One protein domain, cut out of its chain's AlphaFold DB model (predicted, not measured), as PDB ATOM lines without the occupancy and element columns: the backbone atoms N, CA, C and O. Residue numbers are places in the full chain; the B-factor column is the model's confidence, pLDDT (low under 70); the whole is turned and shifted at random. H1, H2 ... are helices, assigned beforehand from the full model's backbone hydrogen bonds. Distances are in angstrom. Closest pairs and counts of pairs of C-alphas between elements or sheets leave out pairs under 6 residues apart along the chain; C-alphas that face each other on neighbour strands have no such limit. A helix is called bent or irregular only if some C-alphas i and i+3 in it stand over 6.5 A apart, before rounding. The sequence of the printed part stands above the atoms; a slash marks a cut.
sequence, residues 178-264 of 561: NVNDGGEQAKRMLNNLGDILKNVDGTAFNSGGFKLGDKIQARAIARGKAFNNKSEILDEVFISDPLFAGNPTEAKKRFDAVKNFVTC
ATOM      1  N   ASN A 178      43.101 -39.138 -27.656       89.94
ATOM      2  CA  ASN A 178      42.804 -38.660 -29.004       89.94
ATOM      3  C   ASN A 178      41.338 -38.216 -29.119       89.94
ATOM      4  O   ASN A 178      40.425 -39.038 -29.086       89.94
ATOM      5  N   VAL A 179      41.110 -36.916 -29.316       93.56
ATOM      6  CA  VAL A 179      39.753 -36.348 -29.413       93.56
ATOM      7  C   VAL A 179      39.019 -36.748 -30.693       93.56
ATOM      8  O   VAL A 179      37.797 -36.656 -30.757       93.56
ATOM      9  N   ASN A 180      39.766 -37.176 -31.713       91.25
ATOM     10  CA  ASN A 180      39.243 -37.511 -33.035       91.25
ATOM     11  C   ASN A 180      38.954 -39.006 -33.212       91.25
ATOM     12  O   ASN A 180      38.536 -39.403 -34.295       91.25
ATOM     13  N   ASP A 181      39.178 -39.832 -32.188       86.38
ATOM     14  CA  ASP A 181      38.916 -41.274 -32.263       86.38
ATOM     15  C   ASP A 181      37.434 -41.568 -32.571       86.38
ATOM     16  O   ASP A 181      37.105 -42.515 -33.279       86.38
ATOM     17  N   GLY A 182      36.526 -40.711 -32.087       83.31
ATOM     18  CA  GLY A 182      35.085 -40.805 -32.344       83.31
ATOM     19  C   GLY A 182      34.394 -41.994 -31.665       83.31
ATOM     20  O   GLY A 182      33.162 -42.045 -31.654       83.31
ATOM     21  N   GLY A 183      35.162 -42.915 -31.072       84.69
ATOM     22  CA  GLY A 183      34.663 -44.052 -30.318       84.69
ATOM     23  C   GLY A 183      33.923 -43.635 -29.049       84.69
ATOM     24  O   GLY A 183      34.262 -42.655 -28.379       84.69
ATOM     25  N   GLU A 184      32.915 -44.426 -28.679       85.75
ATOM     26  CA  GLU A 184      32.153 -44.216 -27.445       85.75
ATOM     27  C   GLU A 184      33.055 -44.282 -26.199       85.75
ATOM     28  O   GLU A 184      32.823 -43.578 -25.218       85.75
ATOM     29  N   GLN A 185      34.140 -45.058 -26.260       82.00
ATOM     30  CA  GLN A 185      35.110 -45.166 -25.171       82.00
ATOM     31  C   GLN A 185      35.936 -43.893 -25.000       82.00
ATOM     32  O   GLN A 185      36.003 -43.361 -23.894       82.00
ATOM     33  N   ALA A 186      36.491 -43.344 -26.086       85.69
ATOM     34  CA  ALA A 186      37.216 -42.074 -26.049       85.69
ATOM     35  C   ALA A 186      36.331 -40.952 -25.494       85.69
ATOM     36  O   ALA A 186      36.751 -40.166 -24.647       85.69
ATOM     37  N   LYS A 187      35.062 -40.929 -25.911       92.12
ATOM     38  CA  LYS A 187      34.046 -40.018 -25.384       92.12
ATOM     39  C   LYS A 187      33.852 -40.168 -23.869       92.12
ATOM     40  O   LYS A 187      33.867 -39.160 -23.163       92.12
ATOM     41  N   ARG A 188      33.685 -41.395 -23.360       88.19
ATOM     42  CA  ARG A 188      33.554 -41.661 -21.913       88.19
ATOM     43  C   ARG A 188      34.800 -41.212 -21.150       88.19
ATOM     44  O   ARG A 188      34.674 -40.499 -20.161       88.19
ATOM     45  N   MET A 189      35.994 -41.524 -21.654       88.31
ATOM     46  CA  MET A 189      37.253 -41.091 -21.041       88.31
ATOM     47  C   MET A 189      37.381 -39.565 -21.002       88.31
ATOM     48  O   MET A 189      37.790 -39.009 -19.990       88.31
ATOM     49  N   LEU A 190      36.993 -38.864 -22.070       92.50
ATOM     50  CA  LEU A 190      36.990 -37.400 -22.099       92.50
ATOM     51  C   LEU A 190      35.985 -36.817 -21.099       92.50
ATOM     52  O   LEU A 190      36.296 -35.838 -20.424       92.50
ATOM     53  N   ASN A 191      34.804 -37.423 -20.959       92.44
ATOM     54  CA  ASN A 191      33.843 -37.038 -19.928       92.44
ATOM     55  C   ASN A 191      34.420 -37.231 -18.518       92.44
ATOM     56  O   ASN A 191      34.332 -36.314 -17.703       92.44
ATOM     57  N   ASN A 192      35.079 -38.365 -18.263       89.44
ATOM     58  CA  ASN A 192      35.738 -38.647 -16.988       89.44
ATOM     59  C   ASN A 192      36.880 -37.661 -16.718       89.44
ATOM     60  O   ASN A 192      36.977 -37.123 -15.620       89.44
ATOM     61  N   LEU A 193      37.685 -37.335 -17.733       89.19
ATOM     62  CA  LEU A 193      38.726 -36.311 -17.649       89.19
ATOM     63  C   LEU A 193      38.136 -34.941 -17.277       89.19
ATOM     64  O   LEU A 193      38.645 -34.267 -16.381       89.19
ATOM     65  N   GLY A 194      37.031 -34.553 -17.919       87.88
ATOM     66  CA  GLY A 194      36.286 -33.342 -17.576       87.88
ATOM     67  C   GLY A 194      35.750 -33.352 -16.141       87.88
ATOM     68  O   GLY A 194      35.737 -32.307 -15.493       87.88
ATOM     69  N   ASP A 195      35.364 -34.523 -15.624       84.44
ATOM     70  CA  ASP A 195      34.880 -34.731 -14.254       84.44
ATOM     71  C   ASP A 195      36.012 -34.752 -13.197       84.44
ATOM     72  O   ASP A 195      35.796 -34.329 -12.057       84.44
ATOM     73  N   ILE A 196      37.230 -35.167 -13.562       80.81
ATOM     74  CA  ILE A 196      38.425 -35.151 -12.693       80.81
ATOM     75  C   ILE A 196      38.985 -33.733 -12.558       80.81
ATOM     76  O   ILE A 196      39.251 -33.268 -11.448       80.81
ATOM     77  N   LEU A 197      39.113 -33.013 -13.676       74.50
ATOM     78  CA  LEU A 197      39.742 -31.687 -13.731       74.50
ATOM     79  C   LEU A 197      38.880 -30.562 -13.133       74.50
ATOM     80  O   LEU A 197      39.320 -29.414 -13.054       74.50
ATOM     81  N   LYS A 198      37.679 -30.885 -12.637       67.88
ATOM     82  CA  LYS A 198      36.785 -29.967 -11.909       67.88
ATOM     83  C   LYS A 198      37.413 -29.347 -10.656       67.88
ATOM     84  O   LYS A 198      36.867 -28.386 -10.127       67.88
ATOM     85  N   ASN A 199      38.556 -29.863 -10.213       55.50
ATOM     86  CA  ASN A 199      39.115 -29.595  -8.895       55.50
ATOM     87  C   ASN A 199      40.269 -28.584  -8.855       55.50
ATOM     88  O   ASN A 199      40.675 -28.218  -7.759       55.50
ATOM     89  N   VAL A 200      40.784 -28.096  -9.990       52.09
ATOM     90  CA  VAL A 200      41.981 -27.221  -9.973       52.09
ATOM     91  C   VAL A 200      41.705 -25.855  -9.314       52.09
ATOM     92  O   VAL A 200      42.610 -25.262  -8.741       52.09
ATOM     93  N   ASP A 201      40.444 -25.406  -9.294       55.19
ATOM     94  CA  ASP A 201      40.018 -24.158  -8.633       55.19
ATOM     95  C   ASP A 201      39.103 -24.378  -7.411       55.19
ATOM     96  O   ASP A 201      38.550 -23.421  -6.871       55.19
ATOM     97  N   GLY A 202      38.855 -25.630  -7.006       56.22
ATOM     98  CA  GLY A 202      37.956 -25.977  -5.891       56.22
ATOM     99  C   GLY A 202      36.456 -25.716  -6.118       56.22
ATOM    100  O   GLY A 202      35.625 -26.232  -5.371       56.22
ATOM    101  N   THR A 203      36.065 -24.970  -7.154       57.88
ATOM    102  CA  THR A 203      34.656 -24.764  -7.508       57.88
ATOM    103  C   THR A 203      34.161 -25.929  -8.359       57.88
ATOM    104  O   THR A 203      34.494 -26.025  -9.547       57.88
ATOM    105  N   ALA A 204      33.357 -26.811  -7.766       54.72
ATOM    106  CA  ALA A 204      32.673 -27.860  -8.506       54.72
ATOM    107  C   ALA A 204      31.876 -27.245  -9.668       54.72
ATOM    108  O   ALA A 204      31.171 -26.250  -9.496       54.72
ATOM    109  N   PHE A 205      31.940 -27.857 -10.852       57.38
ATOM    110  CA  PHE A 205      30.876 -27.638 -11.829       57.38
ATOM    111  C   PHE A 205      29.578 -28.047 -11.138       57.38
ATOM    112  O   PHE A 205      29.492 -29.190 -10.677       57.38
ATOM    113  N   ASN A 206      28.593 -27.147 -11.069       55.38
ATOM    114  CA  ASN A 206      27.241 -27.511 -10.648       55.38
ATOM    115  C   ASN A 206      26.864 -28.832 -11.331       55.38
ATOM    116  O   ASN A 206      27.208 -29.050 -12.497       55.38
ATOM    117  N   SER A 207      26.236 -29.717 -10.562       51.34
ATOM    118  CA  SER A 207      26.057 -31.171 -10.717       51.34
ATOM    119  C   SER A 207      25.606 -31.721 -12.089       51.34
ATOM    120  O   SER A 207      25.491 -32.932 -12.239       51.34
ATOM    121  N   GLY A 208      25.432 -30.885 -13.114       59.78
ATOM    122  CA  GLY A 208      25.281 -31.278 -14.517       59.78
ATOM    123  C   GLY A 208      26.586 -31.602 -15.261       59.78
ATOM    124  O   GLY A 208      26.525 -32.337 -16.235       59.78
ATOM    125  N   GLY A 209      27.751 -31.124 -14.793       67.69
ATOM    126  CA  GLY A 209      29.088 -31.475 -15.306       67.69
ATOM    127  C   GLY A 209      29.381 -31.102 -16.768       67.69
ATOM    128  O   GLY A 209      28.629 -31.410 -17.685       67.69
ATOM    129  N   PHE A 210      30.521 -30.463 -17.033       83.69
ATOM    130  CA  PHE A 210      30.972 -30.257 -18.410       83.69
ATOM    131  C   PHE A 210      31.394 -31.600 -19.025       83.69
ATOM    132  O   PHE A 210      32.521 -32.058 -18.843       83.69
ATOM    133  N   LYS A 211      30.459 -32.252 -19.726       91.62
ATOM    134  CA  LYS A 211      30.680 -33.511 -20.445       91.62
ATOM    135  C   LYS A 211      31.522 -33.264 -21.698       91.62
ATOM    136  O   LYS A 211      31.017 -33.156 -22.813       91.62
ATOM    137  N   LEU A 212      32.829 -33.115 -21.480       92.62
ATOM    138  CA  LEU A 212      33.823 -32.760 -22.494       92.62
ATOM    139  C   LEU A 212      33.742 -33.657 -23.741       92.62
ATOM    140  O   LEU A 212      33.758 -33.151 -24.860       92.62
ATOM    141  N   GLY A 213      33.627 -34.973 -23.562       94.19
ATOM    142  CA  GLY A 213      33.508 -35.932 -24.656       94.19
ATOM    143  C   GLY A 213      32.236 -35.739 -25.480       94.19
ATOM    144  O   GLY A 213      32.304 -35.738 -26.708       94.19
ATOM    145  N   ASP A 214      31.092 -35.509 -24.827       94.94
ATOM    146  CA  ASP A 214      29.830 -35.186 -25.511       94.94
ATOM    147  C   ASP A 214      29.948 -33.907 -26.346       94.94
ATOM    148  O   ASP A 214      29.532 -33.881 -27.505       94.94
ATOM    149  N   LYS A 215      30.562 -32.859 -25.785       95.25
ATOM    150  CA  LYS A 215      30.743 -31.567 -26.464       95.25
ATOM    151  C   LYS A 215      31.689 -31.670 -27.660       95.25
ATOM    152  O   LYS A 215      31.363 -31.171 -28.737       95.25
ATOM    153  N   ILE A 216      32.819 -32.364 -27.501       95.31
ATOM    154  CA  ILE A 216      33.770 -32.631 -28.590       95.31
ATOM    155  C   ILE A 216      33.086 -33.411 -29.714       95.31
ATOM    156  O   ILE A 216      33.182 -33.011 -30.873       95.31
ATOM    157  N   GLN A 217      32.374 -34.493 -29.388       94.81
ATOM    158  CA  GLN A 217      31.730 -35.341 -30.390       94.81
ATOM    159  C   GLN A 217      30.609 -34.598 -31.124       94.81
ATOM    160  O   GLN A 217      30.571 -34.614 -32.355       94.81
ATOM    161  N   ALA A 218      29.731 -33.901 -30.394       95.25
ATOM    162  CA  ALA A 218      28.659 -33.105 -30.990       95.25
ATOM    163  C   ALA A 218      29.222 -32.055 -31.955       95.25
ATOM    164  O   ALA A 218      28.702 -31.867 -33.058       95.25
ATOM    165  N   ARG A 219      30.331 -31.409 -31.573       95.88
ATOM    166  CA  ARG A 219      30.980 -30.414 -32.418       95.88
ATOM    167  C   ARG A 219      31.691 -31.038 -33.619       95.88
ATOM    168  O   ARG A 219      31.548 -30.517 -34.718       95.88
ATOM    169  N   ALA A 220      32.383 -32.167 -33.462       93.56
ATOM    170  CA  ALA A 220      32.982 -32.895 -34.584       93.56
ATOM    171  C   ALA A 220      31.930 -33.308 -35.632       93.56
ATOM    172  O   ALA A 220      32.145 -33.115 -36.829       93.56
ATOM    173  N   ILE A 221      30.768 -33.802 -35.179       94.44
ATOM    174  CA  ILE A 221      29.630 -34.149 -36.045       94.44
ATOM    175  C   ILE A 221      29.104 -32.903 -36.766       94.44
ATOM    176  O   ILE A 221      28.968 -32.924 -37.987       94.44
ATOM    177  N   ALA A 222      28.877 -31.801 -36.044       95.69
ATOM    178  CA  ALA A 222      28.392 -30.549 -36.632       95.69
ATOM    179  C   ALA A 222      29.350 -29.970 -37.689       95.69
ATOM    180  O   ALA A 222      28.909 -29.356 -38.659       95.69
ATOM    181  N   ARG A 223      30.661 -30.174 -37.521       94.12
ATOM    182  CA  ARG A 223      31.687 -29.742 -38.481       94.12
ATOM    183  C   ARG A 223      31.797 -30.653 -39.703       94.12
ATOM    184  O   ARG A 223      32.344 -30.222 -40.715       94.12
ATOM    185  N   GLY A 224      31.386 -31.918 -39.587       95.56
ATOM    186  CA  GLY A 224      31.624 -32.949 -40.601       95.56
ATOM    187  C   GLY A 224      33.110 -33.265 -40.837       95.56
ATOM    188  O   GLY A 224      33.452 -33.864 -41.855       95.56
ATOM    189  N   LYS A 225      34.008 -32.840 -39.937       92.94
ATOM    190  CA  LYS A 225      35.458 -33.063 -40.033       92.94
ATOM    191  C   LYS A 225      36.115 -33.141 -38.655       92.94
ATOM    192  O   LYS A 225      35.645 -32.529 -37.696       92.94
ATOM    193  N   ALA A 226      37.232 -33.862 -38.593       91.81
ATOM    194  CA  ALA A 226      38.081 -33.963 -37.411       91.81
ATOM    195  C   ALA A 226      38.705 -32.607 -37.022       91.81
ATOM    196  O   ALA A 226      38.861 -31.708 -37.856       91.81
ATOM    197  N   PHE A 227      39.088 -32.466 -35.752       94.06
ATOM    198  CA  PHE A 227      39.862 -31.325 -35.263       94.06
ATOM    199  C   PHE A 227      41.303 -31.402 -35.762       94.06
ATOM    200  O   PHE A 227      41.985 -32.391 -35.511       94.06
ATOM    201  N   ASN A 228      41.792 -30.357 -36.433       92.31
ATOM    202  CA  ASN A 228      43.167 -30.336 -36.951       92.31
ATOM    203  C   ASN A 228      44.176 -29.890 -35.895       92.31
ATOM    204  O   ASN A 228      45.353 -30.236 -35.957       92.31
ATOM    205  N   ASN A 229      43.729 -29.064 -34.951       93.25
ATOM    206  CA  ASN A 229      44.584 -28.441 -33.955       93.25
ATOM    207  C   ASN A 229      43.808 -28.166 -32.661       93.25
ATOM    208  O   ASN A 229      42.582 -28.246 -32.600       93.25
ATOM    209  N   LYS A 230      44.564 -27.854 -31.610       93.25
ATOM    210  CA  LYS A 230      44.053 -27.589 -30.264       93.25
ATOM    211  C   LYS A 230      43.284 -26.262 -30.165       93.25
ATOM    212  O   LYS A 230      42.363 -26.171 -29.364       93.25
ATOM    213  N   SER A 231      43.605 -25.266 -30.996       94.06
ATOM    214  CA  SER A 231      42.857 -23.999 -31.056       94.06
ATOM    215  C   SER A 231      41.426 -24.189 -31.552       94.06
ATOM    216  O   SER A 231      40.521 -23.595 -30.989       94.06
ATOM    217  N   GLU A 232      41.189 -25.089 -32.511       95.94
ATOM    218  CA  GLU A 232      39.827 -25.420 -32.948       95.94
ATOM    219  C   GLU A 232      38.995 -26.006 -31.795       95.94
ATOM    220  O   GLU A 232      37.807 -25.726 -31.700       95.94
ATOM    221  N   ILE A 233      39.603 -26.783 -30.890       95.81
ATOM    222  CA  ILE A 233      38.908 -27.279 -29.692       95.81
ATOM    223  C   ILE A 233      38.583 -26.115 -28.751       95.81
ATOM    224  O   ILE A 233      37.454 -26.015 -28.283       95.81
ATOM    225  N   LEU A 234      39.543 -25.227 -28.479       95.50
ATOM    226  CA  LEU A 234      39.310 -24.048 -27.642       95.50
ATOM    227  C   LEU A 234      38.153 -23.201 -28.188       95.50
ATOM    228  O   LEU A 234      37.192 -22.940 -27.469       95.50
ATOM    229  N   ASP A 235      38.225 -22.816 -29.458       95.69
ATOM    230  CA  ASP A 235      37.270 -21.890 -30.060       95.69
ATOM    231  C   ASP A 235      35.884 -22.530 -30.198       95.69
ATOM    232  O   ASP A 235      34.862 -21.931 -29.861       95.69
ATOM    233  N   GLU A 236      35.834 -23.780 -30.661       95.88
ATOM    234  CA  GLU A 236      34.573 -24.418 -31.022       95.88
ATOM    235  C   GLU A 236      33.931 -25.232 -29.897       95.88
ATOM    236  O   GLU A 236      32.715 -25.403 -29.912       95.88
ATOM    237  N   VAL A 237      34.697 -25.741 -28.931       95.31
ATOM    238  CA  VAL A 237      34.166 -26.575 -27.835       95.31
ATOM    239  C   VAL A 237      34.062 -25.795 -26.531       95.31
ATOM    240  O   VAL A 237      33.133 -26.039 -25.774       95.31
ATOM    241  N   PHE A 238      34.980 -24.862 -26.262       93.69
ATOM    242  CA  PHE A 238      34.968 -24.086 -25.019       93.69
ATOM    243  C   PHE A 238      34.373 -22.692 -25.233       93.69
ATOM    244  O   PHE A 238      33.370 -22.365 -24.615       93.69
ATOM    245  N   ILE A 239      34.928 -21.873 -26.129       94.38
ATOM    246  CA  ILE A 239      34.471 -20.483 -26.312       94.38
ATOM    247  C   ILE A 239      33.040 -20.429 -26.863       94.38
ATOM    248  O   ILE A 239      32.261 -19.571 -26.452       94.38
ATOM    249  N   SER A 240      32.678 -21.344 -27.767       93.94
ATOM    250  CA  SER A 240      31.322 -21.388 -28.331       93.94
ATOM    251  C   SER A 240      30.281 -22.074 -27.436       93.94
ATOM    252  O   SER A 240      29.092 -22.056 -27.761       93.94
ATOM    253  N   ASP A 241      30.693 -22.675 -26.312       92.56
ATOM    254  CA  ASP A 241      29.753 -23.345 -25.417       92.56
ATOM    255  C   ASP A 241      28.877 -22.316 -24.682       92.56
ATOM    256  O   ASP A 241      29.411 -21.386 -24.069       92.56
ATOM    257  N   PRO A 242      27.543 -22.497 -24.657       92.19
ATOM    258  CA  PRO A 242      26.644 -21.640 -23.885       92.19
ATOM    259  C   PRO A 242      27.019 -21.515 -22.403       92.19
ATOM    260  O   PRO A 242      26.725 -20.491 -21.791       92.19
ATOM    261  N   LEU A 243      27.692 -22.522 -21.830       86.31
ATOM    262  CA  LEU A 243      28.173 -22.501 -20.447       86.31
ATOM    263  C   LEU A 243      29.177 -21.368 -20.182       86.31
ATOM    264  O   LEU A 243      29.253 -20.873 -19.060       86.31
ATOM    265  N   PHE A 244      29.931 -20.955 -21.203       87.25
ATOM    266  CA  PHE A 244      30.939 -19.897 -21.113       87.25
ATOM    267  C   PHE A 244      30.545 -18.637 -21.896       87.25
ATOM    268  O   PHE A 244      31.384 -17.758 -22.123       87.25
ATOM    269  N   ALA A 245      29.275 -18.519 -22.303       88.31
ATOM    270  CA  ALA A 245      28.781 -17.355 -23.023       88.31
ATOM    271  C   ALA A 245      29.029 -16.074 -22.204       88.31
ATOM    272  O   ALA A 245      28.546 -15.922 -21.084       88.31
ATOM    273  N   GLY A 246      29.818 -15.154 -22.766       90.25
ATOM    274  CA  GLY A 246      30.204 -13.904 -22.105       90.25
ATOM    275  C   GLY A 246      31.447 -13.984 -21.209       90.25
ATOM    276  O   GLY A 246      31.835 -12.959 -20.655       90.25
ATOM    277  N   ASN A 247      32.112 -15.144 -21.091       92.44
ATOM    278  CA  ASN A 247      33.348 -15.291 -20.311       92.44
ATOM    279  C   ASN A 247      34.422 -16.151 -21.023       92.44
ATOM    280  O   ASN A 247      34.698 -17.286 -20.619       92.44
ATOM    281  N   PRO A 248      35.085 -15.615 -22.069       92.81
ATOM    282  CA  PRO A 248      36.133 -16.334 -22.800       92.81
ATOM    283  C   PRO A 248      37.384 -16.610 -21.952       92.81
ATOM    284  O   PRO A 248      38.119 -17.559 -22.225       92.81
ATOM    285  N   THR A 249      37.635 -15.808 -20.914       91.81
ATOM    286  CA  THR A 249      38.761 -16.011 -19.992       91.81
ATOM    287  C   THR A 249      38.595 -17.312 -19.214       91.81
ATOM    288  O   THR A 249      39.538 -18.098 -19.129       91.81
ATOM    289  N   GLU A 250      37.388 -17.582 -18.713       87.56
ATOM    290  CA  GLU A 250      37.078 -18.836 -18.027       87.56
ATOM    291  C   GLU A 250      37.145 -20.030 -18.988       87.56
ATOM    292  O   GLU A 250      37.770 -21.041 -18.665       87.56
ATOM    293  N   ALA A 251      36.606 -19.900 -20.207       90.44
ATOM    294  CA  ALA A 251      36.727 -20.931 -21.244       90.44
ATOM    295  C   ALA A 251      38.196 -21.301 -21.515       90.44
ATOM    296  O   ALA A 251      38.556 -22.483 -21.532       90.44
ATOM    297  N   LYS A 252      39.066 -20.292 -21.662       92.06
ATOM    298  CA  LYS A 252      40.506 -20.486 -21.861       92.06
ATOM    299  C   LYS A 252      41.166 -21.136 -20.649       92.06
ATOM    300  O   LYS A 252      41.946 -22.063 -20.830       92.06
ATOM    301  N   LYS A 253      40.817 -20.716 -19.431       88.88
ATOM    302  CA  LYS A 253      41.325 -21.314 -18.187       88.88
ATOM    303  C   LYS A 253      40.987 -22.807 -18.100       88.88
ATOM    304  O   LYS A 253      41.857 -23.625 -17.805       88.88
ATOM    305  N   ARG A 254      39.745 -23.181 -18.422       87.06
ATOM    306  CA  ARG A 254      39.300 -24.585 -18.443       87.06
ATOM    307  C   ARG A 254      39.977 -25.385 -19.546       87.06
ATOM    308  O   ARG A 254      40.400 -26.513 -19.313       87.06
ATOM    309  N   PHE A 255      40.129 -24.799 -20.728       92.75
ATOM    310  CA  PHE A 255      40.883 -25.425 -21.804       92.75
ATOM    311  C   PHE A 255      42.353 -25.629 -21.425       92.75
ATOM    312  O   PHE A 255      42.905 -26.697 -21.672       92.75
ATOM    313  N   ASP A 256      42.979 -24.648 -20.776       88.88
ATOM    314  CA  ASP A 256      44.364 -24.723 -20.321       88.88
ATOM    315  C   ASP A 256      44.586 -25.845 -19.299       88.88
ATOM    316  O   ASP A 256      45.657 -26.455 -19.307       88.88
ATOM    317  N   ALA A 257      43.566 -26.182 -18.502       86.75
ATOM    318  CA  ALA A 257      43.587 -27.345 -17.618       86.75
ATOM    319  C   ALA A 257      43.540 -28.680 -18.385       86.75
ATOM    320  O   ALA A 257      44.149 -29.650 -17.954       86.75
ATOM    321  N   VAL A 258      42.856 -28.751 -19.531       90.88
ATOM    322  CA  VAL A 258      42.656 -30.002 -20.291       90.88
ATOM    323  C   VAL A 258      43.707 -30.199 -21.391       90.88
ATOM    324  O   VAL A 258      44.043 -31.330 -21.745       90.88
ATOM    325  N   LYS A 259      44.249 -29.113 -21.958       91.06
ATOM    326  CA  LYS A 259      45.009 -29.126 -23.221       91.06
ATOM    327  C   LYS A 259      46.235 -30.036 -23.214       91.06
ATOM    328  O   LYS A 259      46.683 -30.417 -24.291       91.06
ATOM    329  N   ASN A 260      46.799 -30.359 -22.053       87.00
ATOM    330  CA  ASN A 260      47.977 -31.223 -21.936       87.00
ATOM    331  C   ASN A 260      47.631 -32.720 -21.920       87.00
ATOM    332  O   ASN A 260      48.518 -33.536 -22.134       87.00
ATOM    333  N   PHE A 261      46.360 -33.070 -21.724       89.81
ATOM    334  CA  PHE A 261      45.880 -34.450 -21.612       89.81
ATOM    335  C   PHE A 261      45.205 -34.963 -22.887       89.81
ATOM    336  O   PHE A 261      44.873 -36.140 -22.989       89.81
ATOM    337  N   VAL A 262      44.985 -34.084 -23.866       92.56
ATOM    338  CA  VAL A 262      44.278 -34.397 -25.112       92.56
ATOM    339  C   VAL A 262      45.151 -34.142 -26.335       92.56
ATOM    340  O   VAL A 262      45.983 -33.231 -26.345       92.56
ATOM    341  N   THR A 263      44.938 -34.912 -27.399       92.00
ATOM    342  CA  THR A 263      45.613 -34.748 -28.692       92.00
ATOM    343  C   THR A 263      44.610 -34.742 -29.844       92.00
ATOM    344  O   THR A 263      43.618 -35.465 -29.818       92.00
ATOM    345  N   CYS A 264      44.871 -33.921 -30.865       89.56
ATOM    346  CA  CYS A 264      44.160 -33.966 -32.151       89.56
ATOM    347  C   CYS A 264      44.828 -34.936 -33.137       89.56
ATOM    348  O   CYS A 264      44.300 -35.206 -34.215       89.56
TER     349      CYS A 264
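Overview. This is residues 178 to 264 of the 561 residues of an uncharacterized protein of Candidatus Brocadiae bacterium (UniProt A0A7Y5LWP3). Four helices make a small rounded body, set in a ring in which each one stands at a large angle to its neighbours: H1 meets H2, H2 meets H3, H3 meets H4, and H4 comes round to the far part of H1. A long loop, residues 200 to 211, leads from the end of H1 back to the start of H2. The printed part has 87 residues with four named helices in the order H1, H2, H3, H4 and no named strand, an all-helix domain. It is compact, with a radius of gyration of the C-alphas of 12.0 A, and spans 34 by 26 by 22 A.

Arrangement. Begin with H1, residues 184 to 199, the longest helix. Look next at H2, residues 212 to 223, which touches H1 with residues 212 to 217 alone; the closest C-alphas, of Lys 187 and Gly 213, are 4.2 A apart. These two run opposite ways at a steep tilt of 52 degrees. H3, residues 230 to 239, touches H2, which touches it with residues 215 to 219 alone; the closest C-alphas are those of Ile 216 and Val 237, 6.1 A apart, and the helices are about perpendicular at 78 degrees. H4, residues 248 to 258, touches H3, with the C-alphas of Phe 238 and Ala 251 closest at 5.2 A, opposite ways at a steep tilt of 51 degrees. H1 touches H4 with residues 193 to 197 alone; the closest C-alphas, of Leu 197 and Ala 257, are 7.0 A apart, and the two run opposite ways at 68 degrees, a steep tilt only just short of about perpendicular. The packing is mostly crossed: none of these four pairs is at a shallow tilt. H1 and H3 are apart, and so are H2 and H4. Each O i to N i+4 pair is within hydrogen-bond range in H2 and H4, against 10 of 12 in H1 and 5 of 6 in H3.

Along the chain. Find C-alpha 184 at (32.153, -44.216, -27.445); from there H1 runs 24.6 A to C-alpha 199. H1 is irregular, but only just: C-alphas 196 and 199 are 6.8 A apart. H2 covers 16.4 A from C-alpha 212 at (33.823, -32.760, -22.494), and H3 covers 12.6 A. H4 runs 15.4 A and ends at C-alpha 258, (42.656, -30.002, -20.291).

Size, cuts and confidence. The two C-alphas farthest apart are those of Gly 202 and Gly 224, 36.0 A, while those of Asn 178 and Cys 264, the first and last printed, are 5.8 A apart. The printed part has no cut. The link from H1 to H2 is long; those from H2 to H3 and from H3 to H4 are short. The mean pLDDT of the printed part is 86.3, and residues 198 to 209, of which 198 and 199 belong to H1, are under 70.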